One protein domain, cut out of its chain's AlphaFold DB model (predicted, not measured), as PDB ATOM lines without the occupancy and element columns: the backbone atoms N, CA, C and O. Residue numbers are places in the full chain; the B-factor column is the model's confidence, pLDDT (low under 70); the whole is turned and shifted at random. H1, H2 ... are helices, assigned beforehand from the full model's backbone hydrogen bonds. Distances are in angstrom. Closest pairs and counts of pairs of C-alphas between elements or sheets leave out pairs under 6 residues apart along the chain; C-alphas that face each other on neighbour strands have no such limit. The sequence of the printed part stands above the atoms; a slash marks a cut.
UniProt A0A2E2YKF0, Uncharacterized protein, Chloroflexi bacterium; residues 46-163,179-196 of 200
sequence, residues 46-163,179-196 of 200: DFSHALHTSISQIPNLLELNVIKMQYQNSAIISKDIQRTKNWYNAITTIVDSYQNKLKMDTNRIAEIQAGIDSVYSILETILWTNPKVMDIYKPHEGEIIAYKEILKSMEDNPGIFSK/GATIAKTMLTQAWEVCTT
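Overview. This is residues 46 to 163 and 179 to 196 of the 200 residues of an uncharacterized protein of Chloroflexi bacterium (UniProt A0A2E2YKF0). What is the shape? It is a flat slab: H3 and H4 form a long hairpin, H6 crosses it on one face, and H2 crosses H3. What makes it? The printed part has 136 residues with six named helices, H1 to H6, all helix, compact, radius of gyration of the C-alphas 15.0 A, spans 41 by 41 by 20 A.

Along the chain. Where is the longest helix? H4, residues 106 to 126, runs 30.1 A from C-alpha 106 at (-12.810, -16.241, -25.174). Where are the others? H3 is 83 to 102, 28.9 A; H6 is 180 to 195, ending at (10.167, -37.229, -33.095); H1 is 47 to 57, H2 64 to 77, H5 141 to 155.

Arrangement. What touches H4? The hairpin H3 and H4 has a shallow tilt of 12 degrees, opposite ways; the closest C-alphas, Thr 84 and Glu 124, are 6.2 A apart. H6 touches residues 115 to 123 alone at a steep 53 degrees, closest C-alphas Val 119 and Leu 187, 5.8 A. H1 touches residues 108 to 112 alone, about perpendicular at 90 degrees, closest C-alphas Ser 54 and Arg 108, 6.9 A. And beyond? H2 touches H3's residues 86 to 94 alone, closest C-alphas Tyr 71 and Ala 90, 5.1 A. H5 only just touches H6, 3 pairs of C-alphas within 8 A, closest Met 154 and Lys 184, 6.9 A. Every O i to N i+4 pair is within hydrogen-bond range in H1, H4, H5 and H6; H2 has 9 of 10, H3 15 of 16.

Size, cuts and confidence. How large? The farthest C-alphas, Asp 46 and Ile 136, are 45.0 A apart. What breaks it? Residues 164 to 178 are not printed; C-alphas 163 and 179 are 14.1 A apart. What else? H4 to H5 is a long link; residues 157 to 159 have pLDDT under 70.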
ATOM      1  N   ASP A  46     -23.485 -23.839 -37.470       84.25
ATOM      2  CA  ASP A  46     -22.392 -22.947 -37.876       84.25
ATOM      3  C   ASP A  46     -21.059 -23.204 -37.165       84.25
ATOM      4  O   ASP A  46     -20.073 -22.512 -37.423       84.25
ATOM      5  N   PHE A  47     -20.986 -24.177 -36.250       84.81
ATOM      6  CA  PHE A  47     -19.776 -24.399 -35.458       84.81
ATOM      7  C   PHE A  47     -18.569 -24.723 -36.337       84.81
ATOM      8  O   PHE A  47     -17.497 -24.173 -36.113       84.81
ATOM      9  N   SER A  48     -18.732 -25.586 -37.347       81.19
ATOM     10  CA  SER A  48     -17.618 -25.974 -38.222       81.19
ATOM     11  C   SER A  48     -17.070 -24.766 -38.981       81.19
ATOM     12  O   SER A  48     -15.861 -24.551 -39.018       81.19
ATOM     13  N   HIS A  49     -17.961 -23.951 -39.549       84.19
ATOM     14  CA  HIS A  49     -17.582 -22.739 -40.270       84.19
ATOM     15  C   HIS A  49     -16.912 -21.720 -39.343       84.19
ATOM     16  O   HIS A  49     -15.864 -21.163 -39.679       84.19
ATOM     17  N   ALA A  50     -17.472 -21.519 -38.150       84.94
ATOM     18  CA  ALA A  50     -16.897 -20.632 -37.152       84.94
ATOM     19  C   ALA A  50     -15.516 -21.110 -36.681       84.94
ATOM     20  O   ALA A  50     -14.595 -20.302 -36.627       84.94
ATOM     21  N   LEU A  51     -15.335 -22.412 -36.434       85.25
ATOM     22  CA  LEU A  51     -14.047 -23.000 -36.058       85.25
ATOM     23  C   LEU A  51     -12.996 -22.787 -37.154       85.25
ATOM     24  O   LEU A  51     -11.897 -22.318 -36.864       85.25
ATOM     25  N   HIS A  52     -13.332 -23.072 -38.417       85.31
ATOM     26  CA  HIS A  52     -12.427 -22.816 -39.542       85.31
ATOM     27  C   HIS A  52     -12.075 -21.333 -39.673       85.31
ATOM     28  O   HIS A  52     -10.917 -20.998 -39.922       85.31
ATOM     29  N   THR A  53     -13.047 -20.446 -39.464       86.75
ATOM     30  CA  THR A  53     -12.826 -18.996 -39.481       86.75
ATOM     31  C   THR A  53     -11.883 -18.575 -38.356       86.75
ATOM     32  O   THR A  53     -10.913 -17.866 -38.612       86.75
ATOM     33  N   SER A  54     -12.100 -19.055 -37.130       87.06
ATOM     34  CA  SER A  54     -11.237 -18.754 -35.984       87.06
ATOM     35  C   SER A  54      -9.818 -19.293 -36.170       87.06
ATOM     36  O   SER A  54      -8.861 -18.586 -35.877       87.06
ATOM     37  N   ILE A  55      -9.651 -20.494 -36.727       87.12
ATOM     38  CA  ILE A  55      -8.323 -21.029 -37.069       87.12
ATOM     39  C   ILE A  55      -7.657 -20.184 -38.160       87.12
ATOM     40  O   ILE A  55      -6.475 -19.880 -38.055       87.12
ATOM     41  N   SER A  56      -8.412 -19.749 -39.173       86.56
ATOM     42  CA  SER A  56      -7.889 -18.894 -40.254       86.56
ATOM     43  C   SER A  56      -7.438 -17.518 -39.752       86.56
ATOM     44  O   SER A  56      -6.568 -16.893 -40.358       86.56
ATOM     45  N   GLN A  57      -7.999 -17.045 -38.636       86.25
ATOM     46  CA  GLN A  57      -7.569 -15.819 -37.960       86.25
ATOM     47  C   GLN A  57      -6.260 -15.986 -37.183       86.25
ATOM     48  O   GLN A  57      -5.629 -14.980 -36.878       86.25
ATOM     49  N   ILE A  58      -5.826 -17.213 -36.886       86.75
ATOM     50  CA  ILE A  58      -4.531 -17.507 -36.263       86.75
ATOM     51  C   ILE A  58      -3.601 -18.021 -37.369       86.75
ATOM     52  O   ILE A  58      -3.368 -19.234 -37.474       86.75
ATOM     53  N   PRO A  59      -3.074 -17.129 -38.236       77.69
ATOM     54  CA  PRO A  59      -2.119 -17.549 -39.239       77.69
ATOM     55  C   PRO A  59      -0.963 -18.230 -38.517       77.69
ATOM     56  O   PRO A  59      -0.540 -17.796 -37.445       77.69
ATOM     57  N   ASN A  60      -0.459 -19.303 -39.113       83.56
ATOM     58  CA  ASN A  60       0.612 -20.139 -38.584       83.56
ATOM     59  C   ASN A  60       0.236 -21.233 -37.574       83.56
ATOM     60  O   ASN A  60       1.097 -22.059 -37.273       83.56
ATOM     61  N   LEU A  61      -1.011 -21.311 -37.090       87.31
ATOM     62  CA  LEU A  61      -1.419 -22.379 -36.157       87.31
ATOM     63  C   LEU A  61      -1.253 -23.787 -36.750       87.31
ATOM     64  O   LEU A  61      -1.009 -24.740 -36.018       87.31
ATOM     65  N   LEU A  62      -1.380 -23.903 -38.072       90.12
ATOM     66  CA  LEU A  62      -1.207 -25.145 -38.823       90.12
ATOM     67  C   LEU A  62       0.035 -25.107 -39.725       90.12
ATOM     68  O   LEU A  62       0.156 -25.930 -40.626       90.12
ATOM     69  N   GLU A  63       0.963 -24.171 -39.512       91.94
ATOM     70  CA  GLU A  63       2.185 -24.068 -40.315       91.94
ATOM     71  C   GLU A  63       3.346 -24.764 -39.607       91.94
ATOM     72  O   GLU A  63       3.911 -24.257 -38.634       91.94
ATOM     73  N   LEU A  64       3.749 -25.924 -40.130       92.81
ATOM     74  CA  LEU A  64       4.760 -26.789 -39.514       92.81
ATOM     75  C   LEU A  64       6.069 -26.055 -39.175       92.81
ATOM     76  O   LEU A  64       6.644 -26.284 -38.114       92.81
ATOM     77  N   ASN A  65       6.542 -25.165 -40.051       93.75
ATOM     78  CA  ASN A  65       7.789 -24.430 -39.824       93.75
ATOM     79  C   ASN A  65       7.684 -23.453 -38.648       93.75
ATOM     80  O   ASN A  65       8.639 -23.310 -37.883       93.75
ATOM     81  N   VAL A  66       6.525 -22.819 -38.464       93.69
ATOM     82  CA  VAL A  66       6.302 -21.911 -37.334       93.69
ATOM     83  C   VAL A  66       6.190 -22.697 -36.034       93.69
ATOM     84  O   VAL A  66       6.795 -22.309 -35.037       93.69
ATOM     85  N   ILE A  67       5.514 -23.848 -36.060       94.62
ATOM     86  CA  ILE A  67       5.435 -24.747 -34.904       94.62
ATOM     87  C   ILE A  67       6.831 -25.254 -34.517       94.62
ATOM     88  O   ILE A  67       7.192 -25.195 -33.344       94.62
ATOM     89  N   LYS A  68       7.651 -25.696 -35.485       95.00
ATOM     90  CA  LYS A  68       9.046 -26.119 -35.245       95.00
ATOM     91  C   LYS A  68       9.873 -25.006 -34.605       95.00
ATOM     92  O   LYS A  68      10.565 -25.258 -33.623       95.00
ATOM     93  N   MET A  69       9.777 -23.785 -35.130       94.31
ATOM     94  CA  MET A  69      10.482 -22.627 -34.579       94.31
ATOM     95  C   MET A  69      10.040 -22.337 -33.139       94.31
ATOM     96  O   MET A  69      10.879 -22.176 -32.255       94.31
ATOM     97  N   GLN A  70       8.732 -22.321 -32.872       94.62
ATOM     98  CA  GLN A  70       8.228 -22.051 -31.527       94.62
ATOM     99  C   GLN A  70       8.596 -23.165 -30.535       94.62
ATOM    100  O   GLN A  70       8.971 -22.870 -29.402       94.62
ATOM    101  N   TYR A  71       8.569 -24.425 -30.975       95.31
ATOM    102  CA  TYR A  71       9.031 -25.576 -30.200       95.31
ATOM    103  C   TYR A  71      10.512 -25.468 -29.824       95.31
ATOM    104  O   TYR A  71      10.895 -25.760 -28.690       95.31
ATOM    105  N   GLN A  72      11.362 -25.045 -30.764       93.81
ATOM    106  CA  GLN A  72      12.787 -24.826 -30.510       93.81
ATOM    107  C   GLN A  72      13.008 -23.678 -29.520       93.81
ATOM    108  O   GLN A  72      13.821 -23.806 -28.607       93.81
ATOM    109  N   ASN A  73      12.246 -22.589 -29.643       92.94
ATOM    110  CA  ASN A  73      12.318 -21.471 -28.704       92.94
ATOM    111  C   ASN A  73      11.930 -21.896 -27.279       92.94
ATOM    112  O   ASN A  73      12.630 -21.559 -26.324       92.94
ATOM    113  N   SER A  74      10.854 -22.674 -27.117       90.62
ATOM    114  CA  SER A  74      10.433 -23.163 -25.797       90.62
ATOM    115  C   SER A  74      11.407 -24.196 -25.213       90.62
ATOM    116  O   SER A  74      11.666 -24.186 -24.007       90.62
ATOM    117  N   ALA A  75      12.030 -25.012 -26.067       90.19
ATOM    118  CA  ALA A  75      13.062 -25.979 -25.691       90.19
ATOM    119  C   ALA A  75      14.317 -25.328 -25.077       90.19
ATOM    120  O   ALA A  75      14.954 -25.921 -24.206       90.19
ATOM    121  N   ILE A  76      14.667 -24.099 -25.486       87.69
ATOM    122  CA  ILE A  76      15.794 -23.346 -24.903       87.69
ATOM    123  C   ILE A  76      15.527 -23.013 -23.428       87.69
ATOM    124  O   ILE A  76      16.449 -23.059 -22.610       87.69
ATOM    125  N   ILE A  77      14.271 -22.696 -23.100       84.88
ATOM    126  CA  ILE A  77      13.838 -22.244 -21.772       84.88
ATOM    127  C   ILE A  77      13.645 -23.437 -20.826       84.88
ATOM    128  O   ILE A  77      14.055 -23.378 -19.671       84.88
ATOM    129  N   SER A  78      13.038 -24.525 -21.308       83.94
ATOM    130  CA  SER A  78      12.664 -25.691 -20.492       83.94
ATOM    131  C   SER A  78      13.290 -26.976 -21.028       83.94
ATOM    132  O   SER A  78      12.647 -27.767 -21.709       83.94
ATOM    133  N   LYS A  79      14.562 -27.198 -20.703       79.62
ATOM    134  CA  LYS A  79      15.355 -28.313 -21.246       79.62
ATOM    135  C   LYS A  79      14.944 -29.701 -20.729       79.62
ATOM    136  O   LYS A  79      15.093 -30.683 -21.447       79.62
ATOM    137  N   ASP A  80      14.411 -29.788 -19.511       89.44
ATOM    138  CA  ASP A  80      14.055 -31.069 -18.873       89.44
ATOM    139  C   ASP A  80      12.578 -31.473 -19.066       89.44
ATOM    140  O   ASP A  80      12.097 -32.434 -18.468       89.44
ATOM    141  N   ILE A  81      11.836 -30.728 -19.889       95.31
ATOM    142  CA  ILE A  81      10.413 -30.976 -20.120       95.31
ATOM    143  C   ILE A  81      10.202 -32.114 -21.130       95.31
ATOM    144  O   ILE A  81      11.016 -32.341 -22.030       95.31
ATOM    145  N   GLN A  82       9.073 -32.806 -21.002       96.38
ATOM    146  CA  GLN A  82       8.620 -33.816 -21.957       96.38
ATOM    147  C   GLN A  82       8.412 -33.184 -23.339       96.38
ATOM    148  O   GLN A  82       7.901 -32.066 -23.455       96.38
ATOM    149  N   ARG A  83       8.758 -33.910 -24.404       96.31
ATOM    150  CA  ARG A  83       8.626 -33.423 -25.786       96.31
ATOM    151  C   ARG A  83       7.183 -33.063 -26.136       96.31
ATOM    152  O   ARG A  83       6.963 -32.007 -26.724       96.31
ATOM    153  N   THR A  84       6.220 -33.885 -25.727       96.81
ATOM    154  CA  THR A  84       4.780 -33.650 -25.925       96.81
ATOM    155  C   THR A  84       4.322 -32.369 -25.234       96.81
ATOM    156  O   THR A  84       3.656 -31.534 -25.845       96.81
ATOM    157  N   LYS A  85       4.752 -32.156 -23.985       97.06
ATOM    158  CA  LYS A  85       4.431 -30.949 -23.223       97.06
ATOM    159  C   LYS A  85       5.102 -29.703 -23.802       97.06
ATOM    160  O   LYS A  85       4.496 -28.634 -23.807       97.06
ATOM    161  N   ASN A  86       6.320 -29.825 -24.333       96.94
ATOM    162  CA  ASN A  86       6.973 -28.724 -25.043       96.94
ATOM    163  C   ASN A  86       6.185 -28.309 -26.293       96.94
ATOM    164  O   ASN A  86       5.995 -27.118 -26.524       96.94
ATOM    165  N   TRP A  87       5.694 -29.281 -27.070       96.81
ATOM    166  CA  TRP A  87       4.821 -29.017 -28.218       96.81
ATOM    167  C   TRP A  87       3.530 -28.323 -27.795       96.81
ATOM    168  O   TRP A  87       3.191 -27.288 -28.363       96.81
ATOM    169  N   TYR A  88       2.874 -28.828 -26.752       96.94
ATOM    170  CA  TYR A  88       1.678 -28.206 -26.193       96.94
ATOM    171  C   TYR A  88       1.923 -26.731 -25.830       96.94
ATOM    172  O   TYR A  88       1.223 -25.845 -26.313       96.94
ATOM    173  N   ASN A  89       2.983 -26.450 -25.064       95.31
ATOM    174  CA  ASN A  89       3.336 -25.085 -24.666       95.31
ATOM    175  C   ASN A  89       3.648 -24.185 -25.875       95.31
ATOM    176  O   ASN A  89       3.285 -23.006 -25.880       95.31
ATOM    177  N   ALA A  90       4.317 -24.723 -26.899       94.75
ATOM    178  CA  ALA A  90       4.624 -23.990 -28.121       94.75
ATOM    179  C   ALA A  90       3.347 -23.575 -28.866       94.75
ATOM    180  O   ALA A  90       3.212 -22.407 -29.234       94.75
ATOM    181  N   ILE A  91       2.390 -24.491 -29.030       95.31
ATOM    182  CA  ILE A  91       1.104 -24.199 -29.675       95.31
ATOM    183  C   ILE A  91       0.283 -23.201 -28.855       95.31
ATOM    184  O   ILE A  91      -0.194 -22.216 -29.417       95.31
ATOM    185  N   THR A  92       0.167 -23.391 -27.538       93.88
ATOM    186  CA  THR A  92      -0.550 -22.442 -26.670       93.88
ATOM    187  C   THR A  92       0.070 -21.047 -26.747       93.88
ATOM    188  O   THR A  92      -0.653 -20.072 -26.902       93.88
ATOM    189  N   THR A  93       1.402 -20.933 -26.796       92.62
ATOM    190  CA  THR A  93       2.065 -19.627 -26.976       92.62
ATOM    191  C   THR A  93       1.689 -18.963 -28.306       92.62
ATOM    192  O   THR A  93       1.508 -17.744 -28.358       92.62
ATOM    193  N   ILE A  94       1.560 -19.739 -29.392       92.31
ATOM    194  CA  ILE A  94       1.079 -19.217 -30.680       92.31
ATOM    195  C   ILE A  94      -0.336 -18.666 -30.495       92.31
ATOM    196  O   ILE A  94      -0.559 -17.492 -30.796       92.31
ATOM    197  N   VAL A  95      -1.259 -19.462 -29.948       92.44
ATOM    198  CA  VAL A  95      -2.659 -19.060 -29.725       92.44
ATOM    199  C   VAL A  95      -2.748 -17.799 -28.860       92.44
ATOM    200  O   VAL A  95      -3.369 -16.823 -29.283       92.44
ATOM    201  N   ASP A  96      -2.047 -17.756 -27.726       90.06
ATOM    202  CA  ASP A  96      -2.022 -16.611 -26.805       90.06
ATOM    203  C   ASP A  96      -1.502 -15.336 -27.487       90.06
ATOM    204  O   ASP A  96      -2.006 -14.228 -27.265       90.06
ATOM    205  N   SER A  97      -0.498 -15.470 -28.362       88.19
ATOM    206  CA  SER A  97       0.058 -14.331 -29.098       88.19
ATOM    207  C   SER A  97      -0.960 -13.695 -30.050       88.19
ATOM    208  O   SER A  97      -0.923 -12.479 -30.259       88.19
ATOM    209  N   TYR A  98      -1.884 -14.490 -30.597       85.62
ATOM    210  CA  TYR A  98      -2.943 -14.019 -31.490       85.62
ATOM    211  C   TYR A  98      -4.201 -13.604 -30.734       85.62
ATOM    212  O   TYR A  98      -4.798 -12.600 -31.115       85.62
ATOM    213  N   GLN A  99      -4.553 -14.264 -29.629       83.81
ATOM    214  CA  GLN A  99      -5.648 -13.830 -28.759       83.81
ATOM    215  C   GLN A  99      -5.454 -12.370 -28.331       83.81
ATOM    216  O   GLN A  99      -6.354 -11.544 -28.502       83.81
ATOM    217  N   ASN A 100      -4.251 -12.034 -27.858       78.44
ATOM    218  CA  ASN A 100      -3.914 -10.680 -27.416       78.44
ATOM    219  C   ASN A 100      -3.950  -9.652 -28.559       78.44
ATOM    220  O   ASN A 100      -4.378  -8.516 -28.363       78.44
ATOM    221  N   LYS A 101      -3.516 -10.045 -29.763       81.44
ATOM    222  CA  LYS A 101      -3.452  -9.151 -30.931       81.44
ATOM    223  C   LYS A 101      -4.810  -8.930 -31.592       81.44
ATOM    224  O   LYS A 101      -5.082  -7.829 -32.059       81.44
ATOM    225  N   LEU A 102      -5.643  -9.966 -31.654       78.69
ATOM    226  CA  LEU A 102      -6.874  -9.985 -32.448       78.69
ATOM    227  C   LEU A 102      -8.142  -9.810 -31.612       78.69
ATOM    228  O   LEU A 102      -9.224  -9.726 -32.187       78.69
ATOM    229  N   LYS A 103      -8.024  -9.737 -30.277       80.88
ATOM    230  CA  LYS A 103      -9.163  -9.643 -29.346       80.88
ATOM    231  C   LYS A 103     -10.225 -10.712 -29.635       80.88
ATOM    232  O   LYS A 103     -11.419 -10.419 -29.677       80.88
ATOM    233  N   MET A 104      -9.770 -11.938 -29.889       80.44
ATOM    234  CA  MET A 104     -10.658 -13.060 -30.187       80.44
ATOM    235  C   MET A 104     -11.573 -13.354 -28.998       80.44
ATOM    236  O   MET A 104     -11.170 -13.216 -27.843       80.44
ATOM    237  N   ASP A 105     -12.799 -13.780 -29.300       84.50
ATOM    238  CA  ASP A 105     -13.765 -14.199 -28.288       84.50
ATOM    239  C   ASP A 105     -13.218 -15.368 -27.451       84.50
ATOM    240  O   ASP A 105     -12.710 -16.357 -27.988       84.50
ATOM    241  N   THR A 106     -13.353 -15.267 -26.128       84.56
ATOM    242  CA  THR A 106     -12.810 -16.241 -25.174       84.56
ATOM    243  C   THR A 106     -13.385 -17.638 -25.394       84.56
ATOM    244  O   THR A 106     -12.652 -18.618 -25.267       84.56
ATOM    245  N   ASN A 107     -14.661 -17.756 -25.782       85.00
ATOM    246  CA  ASN A 107     -15.255 -19.067 -26.058       85.00
ATOM    247  C   ASN A 107     -14.609 -19.728 -27.281       85.00
ATOM    248  O   ASN A 107     -14.371 -20.931 -27.272       85.00
ATOM    249  N   ARG A 108     -14.253 -18.948 -28.310       84.56
ATOM    250  CA  ARG A 108     -13.560 -19.465 -29.502       84.56
ATOM    251  C   ARG A 108     -12.147 -19.929 -29.196       84.56
ATOM    252  O   ARG A 108     -11.727 -20.972 -29.690       84.56
ATOM    253  N   ILE A 109     -11.431 -19.198 -28.346       88.19
ATOM    254  CA  ILE A 109     -10.119 -19.642 -27.864       88.19
ATOM    255  C   ILE A 109     -10.251 -20.938 -27.060       88.19
ATOM    256  O   ILE A 109      -9.481 -21.865 -27.288       88.19
ATOM    257  N   ALA A 110     -11.261 -21.051 -26.193       87.75
ATOM    258  CA  ALA A 110     -11.514 -22.275 -25.436       87.75
ATOM    259  C   ALA A 110     -11.838 -23.480 -26.344       87.75
ATOM    260  O   ALA A 110     -11.369 -24.585 -26.086       87.75
ATOM    261  N   GLU A 111     -12.589 -23.278 -27.432       88.12
ATOM    262  CA  GLU A 111     -12.869 -24.322 -28.430       88.12
ATOM    263  C   GLU A 111     -11.594 -24.799 -29.145       88.12
ATOM    264  O   GLU A 111     -11.391 -26.004 -29.306       88.12
ATOM    265  N   ILE A 112     -10.720 -23.868 -29.542       90.38
ATOM    266  CA  ILE A 112      -9.418 -24.190 -30.149       90.38
ATOM    267  C   ILE A 112      -8.534 -24.933 -29.141       90.38
ATOM    268  O   ILE A 112      -7.952 -25.964 -29.481       90.38
ATOM    269  N   GLN A 113      -8.481 -24.452 -27.898       91.81
ATOM    270  CA  GLN A 113      -7.702 -25.063 -26.824       91.81
ATOM    271  C   GLN A 113      -8.170 -26.491 -26.531       91.81
ATOM    272  O   GLN A 113      -7.341 -27.388 -26.472       91.81
ATOM    273  N   ALA A 114      -9.479 -26.750 -26.487       89.19
ATOM    274  CA  ALA A 114     -10.004 -28.107 -26.314       89.19
ATOM    275  C   ALA A 114      -9.563 -29.066 -27.442       89.19
ATOM    276  O   ALA A 114      -9.320 -30.255 -27.207       89.19
ATOM    277  N   GLY A 115      -9.434 -28.560 -28.675       90.38
ATOM    278  CA  GLY A 115      -8.859 -29.310 -29.793       90.38
ATOM    279  C   GLY A 115      -7.374 -29.630 -29.586       90.38
ATOM    280  O   GLY A 115      -6.957 -30.771 -29.785       90.38
ATOM    281  N   ILE A 116      -6.594 -28.648 -29.127       94.62
ATOM    282  CA  ILE A 116      -5.167 -28.805 -28.802       94.62
ATOM    283  C   ILE A 116      -4.976 -29.814 -27.661       94.62
ATOM    284  O   ILE A 116      -4.143 -30.712 -27.782       94.62
ATOM    285  N   ASP A 117      -5.783 -29.727 -26.601       94.69
ATOM    286  CA  ASP A 117      -5.764 -30.639 -25.450       94.69
ATOM    287  C   ASP A 117      -6.033 -32.089 -25.876       94.69
ATOM    288  O   ASP A 117      -5.385 -33.028 -25.402       94.69
ATOM    289  N   SER A 118      -6.964 -32.276 -26.817       92.19
ATOM    290  CA  SER A 118      -7.290 -33.592 -27.372       92.19
ATOM    291  C   SER A 118      -6.102 -34.186 -28.132       92.19
ATOM    292  O   SER A 118      -5.752 -35.347 -27.924       92.19
ATOM    293  N   VAL A 119      -5.439 -33.390 -28.980       95.38
ATOM    294  CA  VAL A 119      -4.246 -33.831 -29.724       95.38
ATOM    295  C   VAL A 119      -3.078 -34.109 -28.779       95.38
ATOM    296  O   VAL A 119      -2.391 -35.113 -28.948       95.38
ATOM    297  N   TYR A 120      -2.878 -33.266 -27.765       96.94
ATOM    298  CA  TYR A 120      -1.859 -33.467 -26.737       96.94
ATOM    299  C   TYR A 120      -2.049 -34.799 -26.005       96.94
ATOM    300  O   TYR A 120      -1.111 -35.588 -25.930       96.94
ATOM    301  N   SER A 121      -3.275 -35.091 -25.564       95.38
ATOM    302  CA  SER A 121      -3.605 -36.337 -24.856       95.38
ATOM    303  C   SER A 121      -3.355 -37.581 -25.720       95.38
ATOM    304  O   SER A 121      -2.819 -38.589 -25.253       95.38
ATOM    305  N   ILE A 122      -3.706 -37.505 -27.010       95.06
ATOM    306  CA  ILE A 122      -3.423 -38.569 -27.983       95.06
ATOM    307  C   ILE A 122      -1.910 -38.756 -28.142       95.06
ATOM    308  O   ILE A 122      -1.415 -39.881 -28.100       95.06
ATOM    309  N   LEU A 123      -1.165 -37.661 -28.294       96.50
ATOM    310  CA  LEU A 123       0.281 -37.706 -28.477       96.50
ATOM    311  C   LEU A 123       1.011 -38.257 -27.245       96.50
ATOM    312  O   LEU A 123       1.957 -39.020 -27.408       96.50
ATOM    313  N   GLU A 124       0.578 -37.913 -26.030       96.19
ATOM    314  CA  GLU A 124       1.112 -38.501 -24.791       96.19
ATOM    315  C   GLU A 124       0.859 -40.002 -24.700       96.19
ATOM    316  O   GLU A 124       1.721 -40.745 -24.241       96.19
ATOM    317  N   THR A 125      -0.302 -40.453 -25.176       95.69
ATOM    318  CA  THR A 125      -0.626 -41.884 -25.226       95.69
ATOM    319  C   THR A 125       0.277 -42.620 -26.220       95.69
ATOM    320  O   THR A 125       0.727 -43.730 -25.941       95.69
ATOM    321  N   ILE A 126       0.566 -42.001 -27.370       96.56
ATOM    322  CA  ILE A 126       1.453 -42.560 -28.399       96.56
ATOM    323  C   ILE A 126       2.908 -42.594 -27.926       96.56
ATOM    324  O   ILE A 126       3.574 -43.604 -28.111       96.56
ATOM    325  N   LEU A 127       3.417 -41.495 -27.364       96.19
ATOM    326  CA  LEU A 127       4.813 -41.355 -26.936       96.19
ATOM    327  C   LEU A 127       4.977 -41.748 -25.461       96.19
ATOM    328  O   LEU A 127       5.443 -40.956 -24.636       96.19
ATOM    329  N   TRP A 128       4.565 -42.972 -25.119       95.31
ATOM    330  CA  TRP A 128       4.484 -43.442 -23.731       95.31
ATOM    331  C   TRP A 128       5.845 -43.546 -23.039       95.31
ATOM    332  O   TRP A 128       5.897 -43.550 -21.807       95.31
ATOM    333  N   THR A 129       6.960 -43.623 -23.782       94.62
ATOM    334  CA  THR A 129       8.295 -43.600 -23.155       94.62
ATOM    335  C   THR A 129       8.655 -42.227 -22.613       94.62
ATOM    336  O   THR A 129       9.684 -42.077 -21.956       94.62
ATOM    337  N   ASN A 130       7.802 -41.234 -22.870       93.81
ATOM    338  CA  ASN A 130       7.857 -39.914 -22.283       93.81
ATOM    339  C   ASN A 130       9.227 -39.219 -22.455       93.81
ATOM    340  O   ASN A 130       9.843 -38.789 -21.474       93.81
ATOM    341  N   PRO A 131       9.737 -39.128 -23.697       94.88
ATOM    342  CA  PRO A 131      11.060 -38.580 -23.960       94.88
ATOM    343  C   PRO A 131      11.125 -37.091 -23.618       94.88
ATOM    344  O   PRO A 131      10.191 -36.325 -23.893       94.88
ATOM    345  N   LYS A 132      12.259 -36.650 -23.079       95.31
ATOM    346  CA  LYS A 132      12.528 -35.238 -22.808       95.31
ATOM    347  C   LYS A 132      13.124 -34.549 -24.028       95.31
ATOM    348  O   LYS A 132      13.691 -35.176 -24.926       95.31
ATOM    349  N   VAL A 133      12.979 -33.228 -24.074       93.56
ATOM    350  CA  VAL A 133      13.459 -32.385 -25.182       93.56
ATOM    351  C   VAL A 133      14.955 -32.581 -25.457       93.56
ATOM    352  O   VAL A 133      15.351 -32.646 -26.618       93.56
ATOM    353  N   MET A 134      15.775 -32.710 -24.413       89.06
ATOM    354  CA  MET A 134      17.231 -32.859 -24.544       89.06
ATOM    355  C   MET A 134      17.706 -34.288 -24.824       89.06
ATOM    356  O   MET A 134      18.886 -34.478 -25.122       89.06
ATOM    357  N   ASP A 135      16.824 -35.282 -24.740       90.31
ATOM    358  CA  ASP A 135      17.209 -36.668 -24.977       90.31
ATOM    359  C   ASP A 135      17.555 -36.875 -26.452       90.31
ATOM    360  O   ASP A 135      16.861 -36.376 -27.345       90.31
ATOM    361  N   ILE A 136      18.586 -37.678 -26.724       90.00
ATOM    362  CA  ILE A 136      18.763 -38.271 -28.051       90.00
ATOM    363  C   ILE A 136      17.660 -39.315 -28.195       90.00
ATOM    364  O   ILE A 136      17.751 -40.409 -27.642       90.00
ATOM    365  N   TYR A 137      16.598 -38.950 -28.905       93.00
ATOM    366  CA  TYR A 137      15.388 -39.751 -28.969       93.00
ATOM    367  C   TYR A 137      15.092 -40.215 -30.391       93.00
ATOM    368  O   TYR A 137      15.135 -39.437 -31.344       93.00
ATOM    369  N   LYS A 138      14.740 -41.494 -30.498       94.00
ATOM    370  CA  LYS A 138      14.145 -42.113 -31.675       94.00
ATOM    371  C   LYS A 138      12.926 -42.906 -31.195       94.00
ATOM    372  O   LYS A 138      13.097 -43.687 -30.259       94.00
ATOM    373  N   PRO A 139      11.747 -42.754 -31.823       95.12
ATOM    374  CA  PRO A 139      10.568 -43.511 -31.426       95.12
ATOM    375  C   PRO A 139      10.789 -45.016 -31.493       95.12
ATOM    376  O   PRO A 139      11.415 -45.525 -32.434       95.12
ATOM    377  N   HIS A 140      10.242 -45.724 -30.513       94.88
ATOM    378  CA  HIS A 140      10.187 -47.177 -30.537       94.88
ATOM    379  C   HIS A 140       9.232 -47.657 -31.634       94.88
ATOM    380  O   HIS A 140       8.292 -46.966 -32.021       94.88
ATOM    381  N   GLU A 141       9.448 -48.879 -32.123       96.06
ATOM    382  CA  GLU A 141       8.601 -49.470 -33.167       96.06
ATOM    383  C   GLU A 141       7.121 -49.493 -32.764       96.06
ATOM    384  O   GLU A 141       6.260 -49.144 -33.567       96.06
ATOM    385  N   GLY A 142       6.828 -49.807 -31.501       96.56
ATOM    386  CA  GLY A 142       5.459 -49.769 -30.998       96.56
ATOM    387  C   GLY A 142       4.840 -48.361 -31.012       96.56
ATOM    388  O   GLY A 142       3.661 -48.237 -31.320       96.56
ATOM    389  N   GLU A 143       5.608 -47.303 -30.728       97.19
ATOM    390  CA  GLU A 143       5.111 -45.914 -30.761       97.19
ATOM    391  C   GLU A 143       4.798 -45.500 -32.207       97.19
ATOM    392  O   GLU A 143       3.795 -44.842 -32.481       97.19
ATOM    393  N   ILE A 144       5.621 -45.955 -33.161       96.94
ATOM    394  CA  ILE A 144       5.390 -45.770 -34.601       96.94
ATOM    395  C   ILE A 144       4.117 -46.498 -35.051       96.94
ATOM    396  O   ILE A 144       3.345 -45.945 -35.835       96.94
ATOM    397  N   ILE A 145       3.898 -47.733 -34.588       96.12
ATOM    398  CA  ILE A 145       2.683 -48.502 -34.892       96.12
ATOM    399  C   ILE A 145       1.458 -47.794 -34.308       96.12
ATOM    400  O   ILE A 145       0.530 -47.508 -35.060       96.12
ATOM    401  N   ALA A 146       1.493 -47.421 -33.025       95.44
ATOM    402  CA  ALA A 146       0.400 -46.712 -32.360       95.44
ATOM    403  C   ALA A 146       0.044 -45.403 -33.081       95.44
ATOM    404  O   ALA A 146      -1.130 -45.116 -33.317       95.44
ATOM    405  N   TYR A 147       1.048 -44.633 -33.510       95.62
ATOM    406  CA  TYR A 147       0.838 -43.428 -34.311       95.62
ATOM    407  C   TYR A 147       0.117 -43.715 -35.636       95.62
ATOM    408  O   TYR A 147      -0.854 -43.033 -35.972       95.62
ATOM    409  N   LYS A 148       0.555 -44.736 -36.382       94.12
ATOM    410  CA  LYS A 148      -0.066 -45.122 -37.660       94.12
ATOM    411  C   LYS A 148      -1.491 -45.635 -37.480       94.12
ATOM    412  O   LYS A 148      -2.361 -45.283 -38.272       94.12
ATOM    413  N   GLU A 149      -1.733 -46.447 -36.456       92.25
ATOM    414  CA  GLU A 149      -3.069 -46.949 -36.126       92.25
ATOM    415  C   GLU A 149      -4.015 -45.804 -35.772       92.25
ATOM    416  O   GLU A 149      -5.130 -45.751 -36.288       92.25
ATOM    417  N   ILE A 150      -3.552 -44.833 -34.980       91.56
ATOM    418  CA  ILE A 150      -4.346 -43.652 -34.643       91.56
ATOM    419  C   ILE A 150      -4.623 -42.801 -35.885       91.56
ATOM    420  O   ILE A 150      -5.774 -42.422 -36.098       91.56
ATOM    421  N   LEU A 151      -3.634 -42.547 -36.746       90.38
ATOM    422  CA  LEU A 151      -3.869 -41.819 -37.998       90.38
ATOM    423  C   LEU A 151      -4.893 -42.520 -38.890       90.38
ATOM    424  O   LEU A 151      -5.805 -41.864 -39.389       90.38
ATOM    425  N   LYS A 152      -4.773 -43.840 -39.050       86.81
ATOM    426  CA  LYS A 152      -5.736 -44.640 -39.807       86.81
ATOM    427  C   LYS A 152      -7.130 -44.547 -39.193       86.81
ATOM    428  O   LYS A 152      -8.091 -44.276 -39.900       86.81
ATOM    429  N   SER A 153      -7.234 -44.660 -37.871       84.00
ATOM    430  CA  SER A 153      -8.520 -44.542 -37.181       84.00
ATOM    431  C   SER A 153      -9.156 -43.155 -37.332       84.00
ATOM    432  O   SER A 153     -10.372 -43.036 -37.274       84.00
ATOM    433  N   MET A 154      -8.378 -42.090 -37.565       84.19
ATOM    434  CA  MET A 154      -8.919 -40.764 -37.901       84.19
ATOM    435  C   MET A 154      -9.479 -40.682 -39.331       84.19
ATOM    436  O   MET A 154     -10.269 -39.780 -39.604       84.19
ATOM    437  N   GLU A 155      -9.061 -41.576 -40.230       77.19
ATOM    438  CA  GLU A 155      -9.539 -41.678 -41.618       77.19
ATOM    439  C   GLU A 155     -10.706 -42.659 -41.786       77.19
ATOM    440  O   GLU A 155     -11.421 -42.581 -42.787       77.19
ATOM    441  N   ASP A 156     -10.903 -43.569 -40.827       70.06
ATOM    442  CA  ASP A 156     -11.999 -44.534 -40.842       70.06
ATOM    443  C   ASP A 156     -13.371 -43.836 -40.890       70.06
ATOM    444  O   ASP A 156     -13.546 -42.693 -40.460       70.06
ATOM    445  N   ASN A 157     -14.375 -44.545 -41.414       59.91
ATOM    446  CA  ASN A 157     -15.762 -44.100 -41.388       59.91
ATOM    447  C   ASN A 157     -16.618 -45.081 -40.562       59.91
ATOM    448  O   ASN A 157     -16.926 -46.168 -41.056       59.91
ATOM    449  N   PRO A 158     -17.028 -44.718 -39.335       63.75
ATOM    450  CA  PRO A 158     -16.762 -43.446 -38.661       63.75
ATOM    451  C   PRO A 158     -15.393 -43.431 -37.941       63.75
ATOM    452  O   PRO A 158     -14.948 -44.461 -37.444       63.75
ATOM    453  N   GLY A 159     -14.725 -42.270 -37.887       67.69
ATOM    454  CA  GLY A 159     -13.348 -42.157 -37.377       67.69
ATOM    455  C   GLY A 159     -13.242 -42.165 -35.845       67.69
ATOM    456  O   GLY A 159     -14.247 -42.148 -35.148       67.69
ATOM    457  N   ILE A 160     -12.035 -42.114 -35.272       70.19
ATOM    458  CA  ILE A 160     -11.783 -42.210 -33.813       70.19
ATOM    459  C   ILE A 160     -12.478 -41.129 -32.967       70.19
ATOM    460  O   ILE A 160     -12.739 -41.321 -31.781       70.19
ATOM    461  N   PHE A 161     -12.822 -39.990 -33.570       74.06
ATOM    462  CA  PHE A 161     -13.599 -38.931 -32.913       74.06
ATOM    463  C   PHE A 161     -15.117 -39.149 -32.979       74.06
ATOM    464  O   PHE A 161     -15.905 -38.327 -32.490       74.06
ATOM    465  N   SER A 162     -15.540 -40.251 -33.581       77.00
ATOM    466  CA  SER A 162     -16.919 -40.676 -33.660       77.00
ATOM    467  C   SER A 162     -17.205 -41.749 -32.626       77.00
ATOM    468  O   SER A 162     -16.473 -42.715 -32.441       77.00
ATOM    469  N   LYS A 163     -18.326 -41.565 -31.941       84.00
ATOM    470  CA  LYS A 163     -18.839 -42.502 -30.953       84.00
ATOM    471  C   LYS A 163     -20.120 -43.100 -31.499       84.00
ATOM    472  O   LYS A 163     -21.036 -42.354 -31.840       84.00
ATOM    473  N   GLY A 179     -14.060 -31.137 -36.091       83.50
ATOM    474  CA  GLY A 179     -12.639 -30.824 -35.911       83.50
ATOM    475  C   GLY A 179     -11.666 -31.936 -36.320       83.50
ATOM    476  O   GLY A 179     -10.458 -31.737 -36.203       83.50
ATOM    477  N   ALA A 180     -12.146 -33.095 -36.783       84.00
ATOM    478  CA  ALA A 180     -11.313 -34.285 -36.994       84.00
ATOM    479  C   ALA A 180     -10.138 -34.048 -37.966       84.00
ATOM    480  O   ALA A 180      -9.001 -34.404 -37.661       84.00
ATOM    481  N   THR A 181     -10.379 -33.377 -39.097       84.88
ATOM    482  CA  THR A 181      -9.332 -33.073 -40.090       84.88
ATOM    483  C   THR A 181      -8.260 -32.139 -39.530       84.88
ATOM    484  O   THR A 181      -7.072 -32.339 -39.773       84.88
ATOM    485  N   ILE A 182      -8.662 -31.137 -38.744       89.06
ATOM    486  CA  ILE A 182      -7.732 -30.209 -38.087       89.06
ATOM    487  C   ILE A 182      -6.893 -30.962 -37.048       89.06
ATOM    488  O   ILE A 182      -5.672 -30.817 -37.031       89.06
ATOM    489  N   ALA A 183      -7.530 -31.810 -36.234       90.88
ATOM    490  CA  ALA A 183      -6.850 -32.626 -35.233       90.88
ATOM    491  C   ALA A 183      -5.820 -33.572 -35.869       90.88
ATOM    492  O   ALA A 183      -4.709 -33.693 -35.359       90.88
ATOM    493  N   LYS A 184      -6.139 -34.178 -37.019       91.62
ATOM    494  CA  LYS A 184      -5.202 -35.008 -37.789       91.62
ATOM    495  C   LYS A 184      -3.977 -34.218 -38.257       91.62
ATOM    496  O   LYS A 184      -2.845 -34.681 -38.093       91.62
ATOM    497  N   THR A 185      -4.184 -33.025 -38.816       92.06
ATOM    498  CA  THR A 185      -3.088 -32.136 -39.235       92.06
ATOM    499  C   THR A 185      -2.202 -31.772 -38.047       92.06
ATOM    500  O   THR A 185      -0.985 -31.948 -38.116       92.06
ATOM    501  N   MET A 186      -2.804 -31.346 -36.933       94.62
ATOM    502  CA  MET A 186      -2.074 -31.013 -35.708       94.62
ATOM    503  C   MET A 186      -1.300 -32.214 -35.160       94.62
ATOM    504  O   MET A 186      -0.129 -32.063 -34.828       94.62
ATOM    505  N   LEU A 187      -1.899 -33.409 -35.116       95.62
ATOM    506  CA  LEU A 187      -1.230 -34.626 -34.647       95.62
ATOM    507  C   LEU A 187      -0.032 -34.990 -35.532       95.62
ATOM    508  O   LEU A 187       1.025 -35.355 -35.023       95.62
ATOM    509  N   THR A 188      -0.176 -34.856 -36.851       94.75
ATOM    510  CA  THR A 188       0.911 -35.119 -37.806       94.75
ATOM    511  C   THR A 188       2.088 -34.176 -37.580       94.75
ATOM    512  O   THR A 188       3.239 -34.604 -37.508       94.75
ATOM    513  N   GLN A 189       1.797 -32.893 -37.387       95.00
ATOM    514  CA  GLN A 189       2.811 -31.886 -37.086       95.00
ATOM    515  C   GLN A 189       3.452 -32.124 -35.719       95.00
ATOM    516  O   GLN A 189       4.669 -32.025 -35.589       95.00
ATOM    517  N   ALA A 190       2.651 -32.471 -34.713       96.31
ATOM    518  CA  ALA A 190       3.126 -32.758 -33.367       96.31
ATOM    519  C   ALA A 190       4.074 -33.959 -33.345       96.31
ATOM    520  O   ALA A 190       5.140 -33.884 -32.730       96.31
ATOM    521  N   TRP A 191       3.725 -35.027 -34.069       96.62
ATOM    522  CA  TRP A 191       4.591 -36.182 -34.269       96.62
ATOM    523  C   TRP A 191       5.915 -35.777 -34.913       96.62
ATOM    524  O   TRP A 191       6.976 -36.073 -34.362       96.62
ATOM    525  N   GLU A 192       5.881 -35.056 -36.037       95.75
ATOM    526  CA  GLU A 192       7.106 -34.667 -36.739       95.75
ATOM    527  C   GLU A 192       8.003 -33.772 -35.873       95.75
ATOM    528  O   GLU A 192       9.222 -33.947 -35.841       95.75
ATOM    529  N   VAL A 193       7.412 -32.840 -35.125       94.94
ATOM    530  CA  VAL A 193       8.141 -31.939 -34.226       94.94
ATOM    531  C   VAL A 193       8.757 -32.701 -33.050       94.94
ATOM    532  O   VAL A 193       9.930 -32.500 -32.737       94.94
ATOM    533  N   CYS A 194       8.001 -33.595 -32.408       95.50
ATOM    534  CA  CYS A 194       8.476 -34.317 -31.227       95.50
ATOM    535  C   CYS A 194       9.499 -35.402 -31.575       95.50
ATOM    536  O   CYS A 194      10.427 -35.636 -30.804       95.50
ATOM    537  N   THR A 195       9.359 -36.056 -32.726       94.31
ATOM    538  CA  THR A 195      10.167 -37.229 -33.095       94.31
ATOM    539  C   THR A 195      11.240 -36.930 -34.134       94.31
ATOM    540  O   THR A 195      12.062 -37.798 -34.426       94.31
ATOM    541  N   THR A 196      11.227 -35.734 -34.736       87.06
ATOM    542  CA  THR A 196      12.052 -35.352 -35.901       87.06
ATOM    543  C   THR A 196      11.892 -36.278 -37.113       87.06
ATOM    544  O   THR A 196      12.703 -36.250 -38.036       87.06
TER     545      THR A 196